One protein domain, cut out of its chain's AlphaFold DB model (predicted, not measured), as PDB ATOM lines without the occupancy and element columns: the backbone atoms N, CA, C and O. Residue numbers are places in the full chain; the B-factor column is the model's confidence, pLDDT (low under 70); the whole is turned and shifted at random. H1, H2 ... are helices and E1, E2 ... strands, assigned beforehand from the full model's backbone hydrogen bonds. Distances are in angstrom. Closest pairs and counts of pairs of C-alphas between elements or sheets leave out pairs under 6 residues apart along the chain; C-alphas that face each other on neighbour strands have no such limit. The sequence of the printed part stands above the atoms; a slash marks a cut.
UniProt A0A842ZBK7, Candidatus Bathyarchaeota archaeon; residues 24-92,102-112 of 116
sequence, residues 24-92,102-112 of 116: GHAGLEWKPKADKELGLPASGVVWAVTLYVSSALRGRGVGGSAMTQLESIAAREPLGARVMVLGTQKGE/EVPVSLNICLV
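AT A GLANCE: This is residues 24 to 92 and 102 to 112 of the 116 residues of a protein of Candidatus Bathyarchaeota archaeon (UniProt A0A842ZBK7). A twisted sheet of four strands has one long helix, H2, packed along one face, while the short helix H1 sits past the end of E1 and the start of E2 and only grazes the sheet. The sheet's order is E1, E2, E3, E4, mixed. The 80 printed residues hold, along the chain, E1, H1, E2, H2, E3 and E4, mixed in class. The whole is compact, with a radius of gyration of the C-alphas of 13.1 A, and flat, spanning 39 by 33 by 17 A.

IN THESE COORDINATES: E1, residues 24 to 29, begins at C-alpha 24 (7.388, -45.568, 13.851) and is 17.3 A long. H1 is residues 32 to 37. E2, residues 45 to 53, measures 23.8 A. H2, residues 62 to 75, measures 20.1 A. E3 is residues 83 to 89, 19.4 A. E4, residues 105 to 111, 18.2 A, ends at C-alpha 111 (-4.247, -56.837, -3.830).

HOW THE PARTS SIT: E1 and E2 are antiparallel at 165 degrees, with N 27 and O 50 3.0 A apart, within hydrogen-bond range. E2 and E3 are parallel at 47 degrees, with N 48 to O 85 at 2.8 A. E3 and E4 are antiparallel at 159 degrees, with N 86 to O 108 at 2.9 A. E2, H2 and E3 form a strand-helix-strand unit, two parallel strands joined through a helix, with a right-handed crossover. H2 is on the sheet at a height of 6.0 A, making two layers, a helix on one face of a sheet. H2 is only just over E2, with 3 of its 14 C-alphas on it, and runs along the strands, at 19 degrees to E2 on the local plane. The closest C-alphas of E2 and H2, those of Val 53 and Gly 63, are 6.5 A apart. H1 grazes the sheet with residues 32 to 35; the closest C-alphas of H1 and E2, those of Asp 35 and Val 45, are 7.5 A apart. H1 and H2 are apart. In H1 and H2 every O i to N i+4 pair is within hydrogen-bond range.

THE WHOLE: The C-alphas farthest apart, those of Ala 42 and Ala 56, are 39.1 A apart. Residues 93 to 101 are cut out between E3 and E4, and C-alphas 92 and 102 are 14.5 A apart. Of the links that are printed whole, none is long. The mean pLDDT of the printed part is 82.5; residues 88 to 92 and 102 to 112 are under 70.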
ATOM      1  N   GLY A  24       7.927 -44.259  14.180       91.19
ATOM      2  CA  GLY A  24       7.388 -45.568  13.851       91.19
ATOM      3  C   GLY A  24       8.384 -46.421  13.075       91.19
ATOM      4  O   GLY A  24       9.478 -45.960  12.747       91.19
ATOM      5  N   HIS A  25       7.997 -47.658  12.786       91.06
ATOM      6  CA  HIS A  25       8.705 -48.543  11.865       91.06
ATOM      7  C   HIS A  25       7.730 -49.530  11.227       91.06
ATOM      8  O   HIS A  25       6.688 -49.853  11.804       91.06
ATOM      9  N   ALA A  26       8.087 -50.030  10.050       91.06
ATOM     10  CA  ALA A  26       7.364 -51.100   9.392       91.06
ATOM     11  C   ALA A  26       8.327 -52.066   8.703       91.06
ATOM     12  O   ALA A  26       9.414 -51.667   8.282       91.06
ATOM     13  N   GLY A  27       7.923 -53.328   8.612       90.06
ATOM     14  CA  GLY A  27       8.736 -54.411   8.069       90.06
ATOM     15  C   GLY A  27       7.987 -55.206   7.010       90.06
ATOM     16  O   GLY A  27       6.815 -55.540   7.195       90.06
ATOM     17  N   LEU A  28       8.695 -55.535   5.929       91.00
ATOM     18  CA  LEU A  28       8.232 -56.410   4.855       91.00
ATOM     19  C   LEU A  28       9.105 -57.667   4.788       91.00
ATOM     20  O   LEU A  28      10.330 -57.571   4.866       91.00
ATOM     21  N   GLU A  29       8.486 -58.835   4.621       91.00
ATOM     22  CA  GLU A  29       9.183 -60.127   4.593       91.00
ATOM     23  C   GLU A  29       8.573 -61.091   3.561       91.00
ATOM     24  O   GLU A  29       7.369 -61.081   3.322       91.00
ATOM     25  N   TRP A  30       9.395 -61.968   2.977       91.94
ATOM     26  CA  TRP A  30       8.922 -63.128   2.216       91.94
ATOM     27  C   TRP A  30       8.778 -64.337   3.129       91.94
ATOM     28  O   TRP A  30       9.724 -64.686   3.833       91.94
ATOM     29  N   LYS A  31       7.630 -65.017   3.077       92.81
ATOM     30  CA  LYS A  31       7.356 -66.185   3.921       92.81
ATOM     31  C   LYS A  31       6.884 -67.380   3.088       92.81
ATOM     32  O   LYS A  31       5.786 -67.872   3.319       92.81
ATOM     33  N   PRO A  32       7.737 -67.948   2.211       91.06
ATOM     34  CA  PRO A  32       7.335 -69.001   1.270       91.06
ATOM     35  C   PRO A  32       6.749 -70.254   1.941       91.06
ATOM     36  O   PRO A  32       5.931 -70.954   1.349       91.06
ATOM     37  N   LYS A  33       7.145 -70.550   3.190       90.69
ATOM     38  CA  LYS A  33       6.536 -71.632   3.979       90.69
ATOM     39  C   LYS A  33       5.081 -71.316   4.347       90.69
ATOM     40  O   LYS A  33       4.212 -72.137   4.087       90.69
ATOM     41  N   ALA A  34       4.828 -70.119   4.881       88.56
ATOM     42  CA  ALA A  34       3.482 -69.665   5.232       88.56
ATOM     43  C   ALA A  34       2.610 -69.481   3.981       88.56
ATOM     44  O   ALA A  34       1.442 -69.854   3.992       88.56
ATOM     45  N   ASP A  35       3.192 -68.980   2.887       91.69
ATOM     46  CA  ASP A  35       2.510 -68.850   1.597       91.69
ATOM     47  C   ASP A  35       1.973 -70.209   1.133       91.69
ATOM     48  O   ASP A  35       0.800 -70.329   0.786       91.69
ATOM     49  N   LYS A  36       2.797 -71.264   1.217       91.88
ATOM     50  CA  LYS A  36       2.396 -72.634   0.873       91.88
ATOM     51  C   LYS A  36       1.311 -73.186   1.801       91.88
ATOM     52  O   LYS A  36       0.375 -73.816   1.317       91.88
ATOM     53  N   GLU A  37       1.439 -72.977   3.110       90.81
ATOM     54  CA  GLU A  37       0.465 -73.442   4.111       90.81
ATOM     55  C   GLU A  37      -0.914 -72.790   3.925       90.81
ATOM     56  O   GLU A  37      -1.935 -73.435   4.151       90.81
ATOM     57  N   LEU A  38      -0.945 -71.537   3.462       86.69
ATOM     58  CA  LEU A  38      -2.167 -70.761   3.232       86.69
ATOM     59  C   LEU A  38      -2.682 -70.824   1.786       86.69
ATOM     60  O   LEU A  38      -3.666 -70.162   1.462       86.69
ATOM     61  N   GLY A  39      -2.030 -71.593   0.907       91.00
ATOM     62  CA  GLY A  39      -2.413 -71.700  -0.503       91.00
ATOM     63  C   GLY A  39      -2.245 -70.399  -1.299       91.00
ATOM     64  O   GLY A  39      -2.949 -70.187  -2.286       91.00
ATOM     65  N   LEU A  40      -1.335 -69.518  -0.875       90.69
ATOM     66  CA  LEU A  40      -1.001 -68.284  -1.585       90.69
ATOM     67  C   LEU A  40      -0.114 -68.573  -2.812       90.69
ATOM     68  O   LEU A  40       0.531 -69.624  -2.884       90.69
ATOM     69  N   PRO A  41      -0.052 -67.651  -3.794       90.75
ATOM     70  CA  PRO A  41       0.821 -67.803  -4.954       90.75
ATOM     71  C   PRO A  41       2.282 -68.069  -4.565       90.75
ATOM     72  O   PRO A  41       2.811 -67.469  -3.636       90.75
ATOM     73  N   ALA A  42       2.964 -68.927  -5.331       88.19
ATOM     74  CA  ALA A  42       4.357 -69.304  -5.069       88.19
ATOM     75  C   ALA A  42       5.364 -68.140  -5.207       88.19
ATOM     76  O   ALA A  42       6.513 -68.260  -4.782       88.19
ATOM     77  N   SER A  43       4.958 -67.032  -5.830       90.50
ATOM     78  CA  SER A  43       5.757 -65.818  -5.995       90.50
ATOM     79  C   SER A  43       4.866 -64.575  -6.004       90.50
ATOM     80  O   SER A  43       3.652 -64.655  -6.196       90.50
ATOM     81  N   GLY A  44       5.473 -63.404  -5.791       90.50
ATOM     82  CA  GLY A  44       4.754 -62.127  -5.792       90.50
ATOM     83  C   GLY A  44       3.902 -61.888  -4.541       90.50
ATOM     84  O   GLY A  44       2.982 -61.072  -4.593       90.50
ATOM     85  N   VAL A  45       4.198 -62.577  -3.439       93.56
ATOM     86  CA  VAL A  45       3.566 -62.382  -2.128       93.56
ATOM     87  C   VAL A  45       4.575 -61.743  -1.185       93.56
ATOM     88  O   VAL A  45       5.712 -62.200  -1.115       93.56
ATOM     89  N   VAL A  46       4.188 -60.703  -0.450       93.62
ATOM     90  CA  VAL A  46       5.018 -60.121   0.616       93.62
ATOM     91  C   VAL A  46       4.184 -59.875   1.864       93.62
ATOM     92  O   VAL A  46       3.006 -59.543   1.783       93.62
ATOM     93  N   TRP A  47       4.788 -60.036   3.032       93.25
ATOM     94  CA  TRP A  47       4.113 -59.909   4.315       93.25
ATOM     95  C   TRP A  47       4.480 -58.605   4.998       93.25
ATOM     96  O   TRP A  47       5.659 -58.353   5.232       93.25
ATOM     97  N   ALA A  48       3.480 -57.827   5.399       92.31
ATOM     98  CA  ALA A  48       3.649 -56.777   6.390       92.31
ATOM     99  C   ALA A  48       3.734 -57.434   7.776       92.31
ATOM    100  O   ALA A  48       2.732 -57.878   8.336       92.31
ATOM    101  N   VAL A  49       4.952 -57.560   8.305       89.50
ATOM    102  CA  VAL A  49       5.219 -58.309   9.549       89.50
ATOM    103  C   VAL A  49       5.214 -57.429  10.787       89.50
ATOM    104  O   VAL A  49       4.896 -57.893  11.879       89.50
ATOM    105  N   THR A  50       5.551 -56.155  10.621       86.62
ATOM    106  CA  THR A  50       5.511 -55.164  11.691       86.62
ATOM    107  C   THR A  50       4.954 -53.861  11.147       86.62
ATOM    108  O   THR A  50       5.299 -53.426  10.049       86.62
ATOM    109  N   LEU A  51       4.095 -53.229  11.941       89.06
ATOM    110  CA  LEU A  51       3.693 -51.843  11.778       89.06
ATOM    111  C   LEU A  51       3.570 -51.248  13.174       89.06
ATOM    112  O   LEU A  51       2.671 -51.592  13.942       89.06
ATOM    113  N   TYR A  52       4.486 -50.352  13.505       89.81
ATOM    114  CA  TYR A  52       4.474 -49.618  14.754       89.81
ATOM    115  C   TYR A  52       4.415 -48.125  14.465       89.81
ATOM    116  O   TYR A  52       5.235 -47.586  13.726       89.81
ATOM    117  N   VAL A  53       3.466 -47.455  15.112       90.69
ATOM    118  CA  VAL A  53       3.370 -45.997  15.164       90.69
ATOM    119  C   VAL A  53       3.395 -45.586  16.630       90.69
ATOM    120  O   VAL A  53       2.689 -46.180  17.460       90.69
ATOM    121  N   SER A  54       4.209 -44.575  16.933       89.94
ATOM    122  CA  SER A  54       4.294 -43.936  18.245       89.94
ATOM    123  C   SER A  54       2.899 -43.633  18.782       89.94
ATOM    124  O   SER A  54       2.050 -43.107  18.060       89.94
ATOM    125  N   SER A  55       2.657 -43.964  20.052       88.81
ATOM    126  CA  SER A  55       1.355 -43.784  20.705       88.81
ATOM    127  C   SER A  55       0.845 -42.347  20.609       88.81
ATOM    128  O   SER A  55      -0.338 -42.147  20.350       88.81
ATOM    129  N   ALA A  56       1.745 -41.363  20.702       90.69
ATOM    130  CA  ALA A  56       1.432 -39.940  20.584       90.69
ATOM    131  C   ALA A  56       0.816 -39.538  19.227       90.69
ATOM    132  O   ALA A  56       0.178 -38.493  19.129       90.69
ATOM    133  N   LEU A  57       0.999 -40.353  18.180       88.31
ATOM    134  CA  LEU A  57       0.516 -40.086  16.820       88.31
ATOM    135  C   LEU A  57      -0.574 -41.062  16.357       88.31
ATOM    136  O   LEU A  57      -1.031 -40.996  15.211       88.31
ATOM    137  N   ARG A  58      -1.024 -41.973  17.225       89.38
ATOM    138  CA  ARG A  58      -2.165 -42.848  16.919       89.38
ATOM    139  C   ARG A  58      -3.455 -42.022  16.860       89.38
ATOM    140  O   ARG A  58      -3.561 -40.965  17.470       89.38
ATOM    141  N   GLY A  59      -4.422 -42.468  16.056       88.88
ATOM    142  CA  GLY A  59      -5.666 -41.722  15.808       88.88
ATOM    143  C   GLY A  59      -5.519 -40.498  14.889       88.88
ATOM    144  O   GLY A  59      -6.505 -39.827  14.613       88.88
ATOM    145  N   ARG A  60      -4.312 -40.217  14.372       89.69
ATOM    146  CA  ARG A  60      -4.031 -39.103  13.444       89.69
ATOM    147  C   ARG A  60      -3.887 -39.543  11.977       89.69
ATOM    148  O   ARG A  60      -3.328 -38.812  11.174       89.69
ATOM    149  N   GLY A  61      -4.308 -40.761  11.632       90.38
ATOM    150  CA  GLY A  61      -4.222 -41.298  10.262       90.38
ATOM    151  C   GLY A  61      -2.841 -41.814   9.823       90.38
ATOM    152  O   GLY A  61      -2.746 -42.454   8.781       90.38
ATOM    153  N   VAL A  62      -1.788 -41.642  10.634       91.81
ATOM    154  CA  VAL A  62      -0.401 -42.028  10.287       91.81
ATOM    155  C   VAL A  62      -0.266 -43.506   9.906       91.81
ATOM    156  O   VAL A  62       0.436 -43.827   8.954       91.81
ATOM    157  N   GLY A  63      -0.956 -44.409  10.610       89.69
ATOM    158  CA  GLY A  63      -0.926 -45.842  10.293       89.69
ATOM    159  C   GLY A  63      -1.496 -46.160   8.908       89.69
ATOM    160  O   GLY A  63      -0.915 -46.959   8.183       89.69
ATOM    161  N   GLY A  64      -2.580 -45.483   8.516       90.31
ATOM    162  CA  GLY A  64      -3.168 -45.628   7.183       90.31
ATOM    163  C   GLY A  64      -2.216 -45.133   6.098       90.31
ATOM    164  O   GLY A  64      -1.904 -45.870   5.169       90.31
ATOM    165  N   SER A  65      -1.658 -43.931   6.271       91.38
ATOM    166  CA  SER A  65      -0.668 -43.378   5.336       91.38
ATOM    167  C   SER A  65       0.596 -44.236   5.225       91.38
ATOM    168  O   SER A  65       1.171 -44.344   4.141       91.38
ATOM    169  N   ALA A  66       1.037 -44.853   6.324       91.94
ATOM    170  CA  ALA A  66       2.154 -45.793   6.310       91.94
ATOM    171  C   ALA A  66       1.812 -47.066   5.519       91.94
ATOM    172  O   ALA A  66       2.626 -47.502   4.710       91.94
ATOM    173  N   MET A  67       0.609 -47.625   5.690       92.00
ATOM    174  CA  MET A  67       0.157 -48.795   4.927       92.00
ATOM    175  C   MET A  67       0.063 -48.517   3.425       92.00
ATOM    176  O   MET A  67       0.588 -49.304   2.645       92.00
ATOM    177  N   THR A  68      -0.490 -47.374   3.011       91.62
ATOM    178  CA  THR A  68      -0.516 -46.977   1.591       91.62
ATOM    179  C   THR A  68       0.896 -46.891   1.000       91.62
ATOM    180  O   THR A  68       1.144 -47.342  -0.120       91.62
ATOM    181  N   GLN A  69       1.857 -46.349   1.755       91.38
ATOM    182  CA  GLN A  69       3.254 -46.315   1.314       91.38
ATOM    183  C   GLN A  69       3.878 -47.713   1.249       91.38
ATOM    184  O   GLN A  69       4.602 -47.999   0.296       91.38
ATOM    185  N   LEU A  70       3.591 -48.594   2.212       91.81
ATOM    186  CA  LEU A  70       4.064 -49.981   2.193       91.81
ATOM    187  C   LEU A  70       3.519 -50.758   0.998       91.81
ATOM    188  O   LEU A  70       4.287 -51.468   0.361       91.81
ATOM    189  N   GLU A  71       2.243 -50.585   0.654       91.38
ATOM    190  CA  GLU A  71       1.641 -51.176  -0.547       91.38
ATOM    191  C   GLU A  71       2.352 -50.696  -1.816       91.38
ATOM    192  O   GLU A  71       2.736 -51.504  -2.662       91.38
ATOM    193  N   SER A  72       2.610 -49.387  -1.927       91.19
ATOM    194  CA  SER A  72       3.353 -48.825  -3.063       91.19
ATOM    195  C   SER A  72       4.781 -49.374  -3.150       91.19
ATOM    196  O   SER A  72       5.267 -49.692  -4.236       91.19
ATOM    197  N   ILE A  73       5.458 -49.511  -2.009       91.81
ATOM    198  CA  ILE A  73       6.801 -50.090  -1.916       91.81
ATOM    199  C   ILE A  73       6.784 -51.571  -2.313       91.81
ATOM    200  O   ILE A  73       7.642 -51.999  -3.084       91.81
ATOM    201  N   ALA A  74       5.811 -52.336  -1.820       91.94
ATOM    202  CA  ALA A  74       5.638 -53.753  -2.111       91.94
ATOM    203  C   ALA A  74       5.438 -54.008  -3.611       91.94
ATOM    204  O   ALA A  74       6.020 -54.951  -4.144       91.94
ATOM    205  N   ALA A  75       4.686 -53.140  -4.294       91.31
ATOM    206  CA  ALA A  75       4.420 -53.232  -5.732       91.31
ATOM    207  C   ALA A  75       5.681 -53.098  -6.599       91.31
ATOM    208  O   ALA A  75       5.726 -53.567  -7.737       91.31
ATOM    209  N   ARG A  76       6.687 -52.377  -6.098       90.12
ATOM    210  CA  ARG A  76       7.845 -51.936  -6.878       90.12
ATOM    211  C   ARG A  76       9.007 -52.907  -6.734       90.12
ATOM    212  O   ARG A  76       9.165 -53.598  -5.730       90.12
ATOM    213  N   GLU A  77       9.883 -52.908  -7.732       87.69
ATOM    214  CA  GLU A  77      11.175 -53.588  -7.640       87.69
ATOM    215  C   GLU A  77      11.985 -53.072  -6.431       87.69
ATOM    216  O   GLU A  77      12.032 -51.856  -6.207       87.69
ATOM    217  N   PRO A  78      12.676 -53.949  -5.680       86.81
ATOM    218  CA  PRO A  78      12.910 -55.368  -5.975       86.81
ATOM    219  C   PRO A  78      11.879 -56.334  -5.367       86.81
ATOM    220  O   PRO A  78      12.105 -57.541  -5.365       86.81
ATOM    221  N   LEU A  79      10.794 -55.825  -4.772       88.69
ATOM    222  CA  LEU A  79       9.789 -56.677  -4.140       88.69
ATOM    223  C   LEU A  79       8.802 -57.244  -5.162       88.69
ATOM    224  O   LEU A  79       8.495 -58.435  -5.097       88.69
ATOM    225  N   GLY A  80       8.334 -56.407  -6.095       88.88
ATOM    226  CA  GLY A  80       7.497 -56.815  -7.230       88.88
ATOM    227  C   GLY A  80       6.242 -57.598  -6.824       88.88
ATOM    228  O   GLY A  80       5.794 -58.487  -7.552       88.88
ATOM    229  N   ALA A  81       5.712 -57.334  -5.628       91.62
ATOM    230  CA  ALA A  81       4.614 -58.093  -5.059       91.62
ATOM    231  C   ALA A  81       3.284 -57.705  -5.716       91.62
ATOM    232  O   ALA A  81       2.980 -56.531  -5.912       91.62
ATOM    233  N   ARG A  82       2.471 -58.717  -6.013       91.69
ATOM    234  CA  ARG A  82       1.076 -58.581  -6.465       91.69
ATOM    235  C   ARG A  82       0.097 -58.721  -5.304       91.69
ATOM    236  O   ARG A  82      -1.034 -58.249  -5.370       91.69
ATOM    237  N   VAL A  83       0.540 -59.389  -4.243       90.75
ATOM    238  CA  VAL A  83      -0.240 -59.663  -3.045       90.75
ATOM    239  C   VAL A  83       0.568 -59.212  -1.837       90.75
ATOM    240  O   VAL A  83       1.709 -59.641  -1.656       90.75
ATOM    241  N   MET A  84      -0.027 -58.363  -1.003       92.06
ATOM    242  CA  MET A  84       0.517 -58.039   0.307       92.06
ATOM    243  C   MET A  84      -0.376 -58.631   1.389       92.06
ATOM    244  O   MET A  84      -1.594 -58.467   1.371       92.06
ATOM    245  N   VAL A  85       0.243 -59.329   2.332       91.69
ATOM    246  CA  VAL A  85      -0.448 -60.057   3.389       91.69
ATOM    247  C   VAL A  85      -0.162 -59.395   4.726       91.69
ATOM    248  O   VAL A  85       0.995 -59.169   5.083       91.69
ATOM    249  N   LEU A  86      -1.211 -59.103   5.485       88.00
ATOM    250  CA  LEU A  86      -1.110 -58.596   6.847       88.00
ATOM    251  C   LEU A  86      -1.851 -59.545   7.787       88.00
ATOM    252  O   LEU A  86      -3.066 -59.723   7.689       88.00
ATOM    253  N   GLY A  87      -1.111 -60.127   8.725       78.69
ATOM    254  CA  GLY A  87      -1.694 -60.879   9.824       78.69
ATOM    255  C   GLY A  87      -2.010 -59.953  10.990       78.69
ATOM    256  O   GLY A  87      -1.097 -59.414  11.610       78.69
ATOM    257  N   THR A  88      -3.289 -59.774  11.314       69.94
ATOM    258  CA  THR A  88      -3.697 -59.039  12.519       69.94
ATOM    259  C   THR A  88      -4.112 -60.020  13.603       69.94
ATOM    260  O   THR A  88      -4.936 -60.897  13.366       69.94
ATOM    261  N   GLN A  89      -3.544 -59.911  14.802       66.25
ATOM    262  CA  GLN A  89      -4.015 -60.707  15.933       66.25
ATOM    263  C   GLN A  89      -5.326 -60.110  16.454       66.25
ATOM    264  O   GLN A  89      -5.416 -58.901  16.675       66.25
ATOM    265  N   LYS A  90      -6.351 -60.940  16.650       48.75
ATOM    266  CA  LYS A  90      -7.618 -60.509  17.251       48.75
ATOM    267  C   LYS A  90      -7.492 -60.558  18.787       48.75
ATOM    268  O   LYS A  90      -7.473 -61.650  19.345       48.75
ATOM    269  N   GLY A  91      -7.405 -59.405  19.466       49.50
ATOM    270  CA  GLY A  91      -7.455 -59.289  20.944       49.50
ATOM    271  C   GLY A  91      -6.350 -58.439  21.605       49.50
ATOM    272  O   GLY A  91      -5.396 -58.029  20.950       49.50
ATOM    273  N   GLU A  92      -6.481 -58.181  22.916       42.28
ATOM    274  CA  GLU A  92      -5.601 -57.336  23.762       42.28
ATOM    275  C   GLU A  92      -4.248 -57.972  24.164       42.28
ATOM    276  O   GLU A  92      -3.757 -57.755  25.269       42.28
ATOM    277  N   GLU A 102      -1.827 -70.316  18.512       40.09
ATOM    278  CA  GLU A 102      -2.774 -70.089  17.426       40.09
ATOM    279  C   GLU A 102      -3.783 -69.006  17.818       40.09
ATOM    280  O   GLU A 102      -4.943 -69.258  18.132       40.09
ATOM    281  N   VAL A 103      -3.325 -67.761  17.851       39.84
ATOM    282  CA  VAL A 103      -4.216 -66.611  17.890       39.84
ATOM    283  C   VAL A 103      -4.965 -66.570  16.560       39.84
ATOM    284  O   VAL A 103      -4.338 -66.766  15.517       39.84
ATOM    285  N   PRO A 104      -6.284 -66.315  16.548       36.03
ATOM    286  CA  PRO A 104      -7.006 -66.096  15.306       36.03
ATOM    287  C   PRO A 104      -6.416 -64.858  14.627       36.03
ATOM    288  O   PRO A 104      -6.704 -63.714  14.994       36.03
ATOM    289  N   VAL A 105      -5.528 -65.102  13.665       42.47
ATOM    290  CA  VAL A 105      -4.958 -64.067  12.819       42.47
ATOM    291  C   VAL A 105      -6.026 -63.739  11.785       42.47
ATOM    292  O   VAL A 105      -6.344 -64.568  10.937       42.47
ATOM    293  N   SER A 106      -6.613 -62.546  11.855       45.88
ATOM    294  CA  SER A 106      -7.408 -62.058  10.730       45.88
ATOM    295  C   SER A 106      -6.423 -61.700   9.623       45.88
ATOM    296  O   SER A 106      -5.583 -60.806   9.787       45.88
ATOM    297  N   LEU A 107      -6.467 -62.480   8.545       46.62
ATOM    298  CA  LEU A 107      -5.620 -62.321   7.375       46.62
ATOM    299  C   LEU A 107      -6.254 -61.274   6.461       46.62
ATOM    300  O   LEU A 107      -7.248 -61.550   5.793       46.62
ATOM    301  N   ASN A 108      -5.679 -60.076   6.429       58.28
ATOM    302  CA  ASN A 108      -6.037 -59.087   5.422       58.28
ATOM    303  C   ASN A 108      -5.106 -59.279   4.226       58.28
ATOM    304  O   ASN A 108      -3.894 -59.080   4.328       58.28
ATOM    305  N   ILE A 109      -5.685 -59.709   3.107       59.81
ATOM    306  CA  ILE A 109      -4.997 -59.824   1.823       59.81
ATOM    307  C   ILE A 109      -5.305 -58.553   1.036       59.81
ATOM    308  O   ILE A 109      -6.435 -58.354   0.590       59.81
ATOM    309  N   CYS A 110      -4.304 -57.694   0.864       61.47
ATOM    310  CA  CYS A 110      -4.394 -56.544  -0.026       61.47
ATOM    311  C   CYS A 110      -3.880 -56.949  -1.413       61.47
ATOM    312  O   CYS A 110      -2.732 -57.384  -1.559       61.47
ATOM    313  N   LEU A 111      -4.712 -56.787  -2.445       57.53
ATOM    314  CA  LEU A 111      -4.247 -56.837  -3.830       57.53
ATOM    315  C   LEU A 111      -3.489 -55.545  -4.128       57.53
ATOM    316  O   LEU A 111      -4.047 -54.449  -4.075       57.53
ATOM    317  N   VAL A 112      -2.204 -55.681  -4.427       54.66
ATOM    318  CA  VAL A 112      -1.326 -54.546  -4.684       54.66
ATOM    319  C   VAL A 112      -1.481 -54.157  -6.155       54.66
ATOM    320  O   VAL A 112      -1.083 -54.915  -7.035       54.66
TER     321      VAL A 112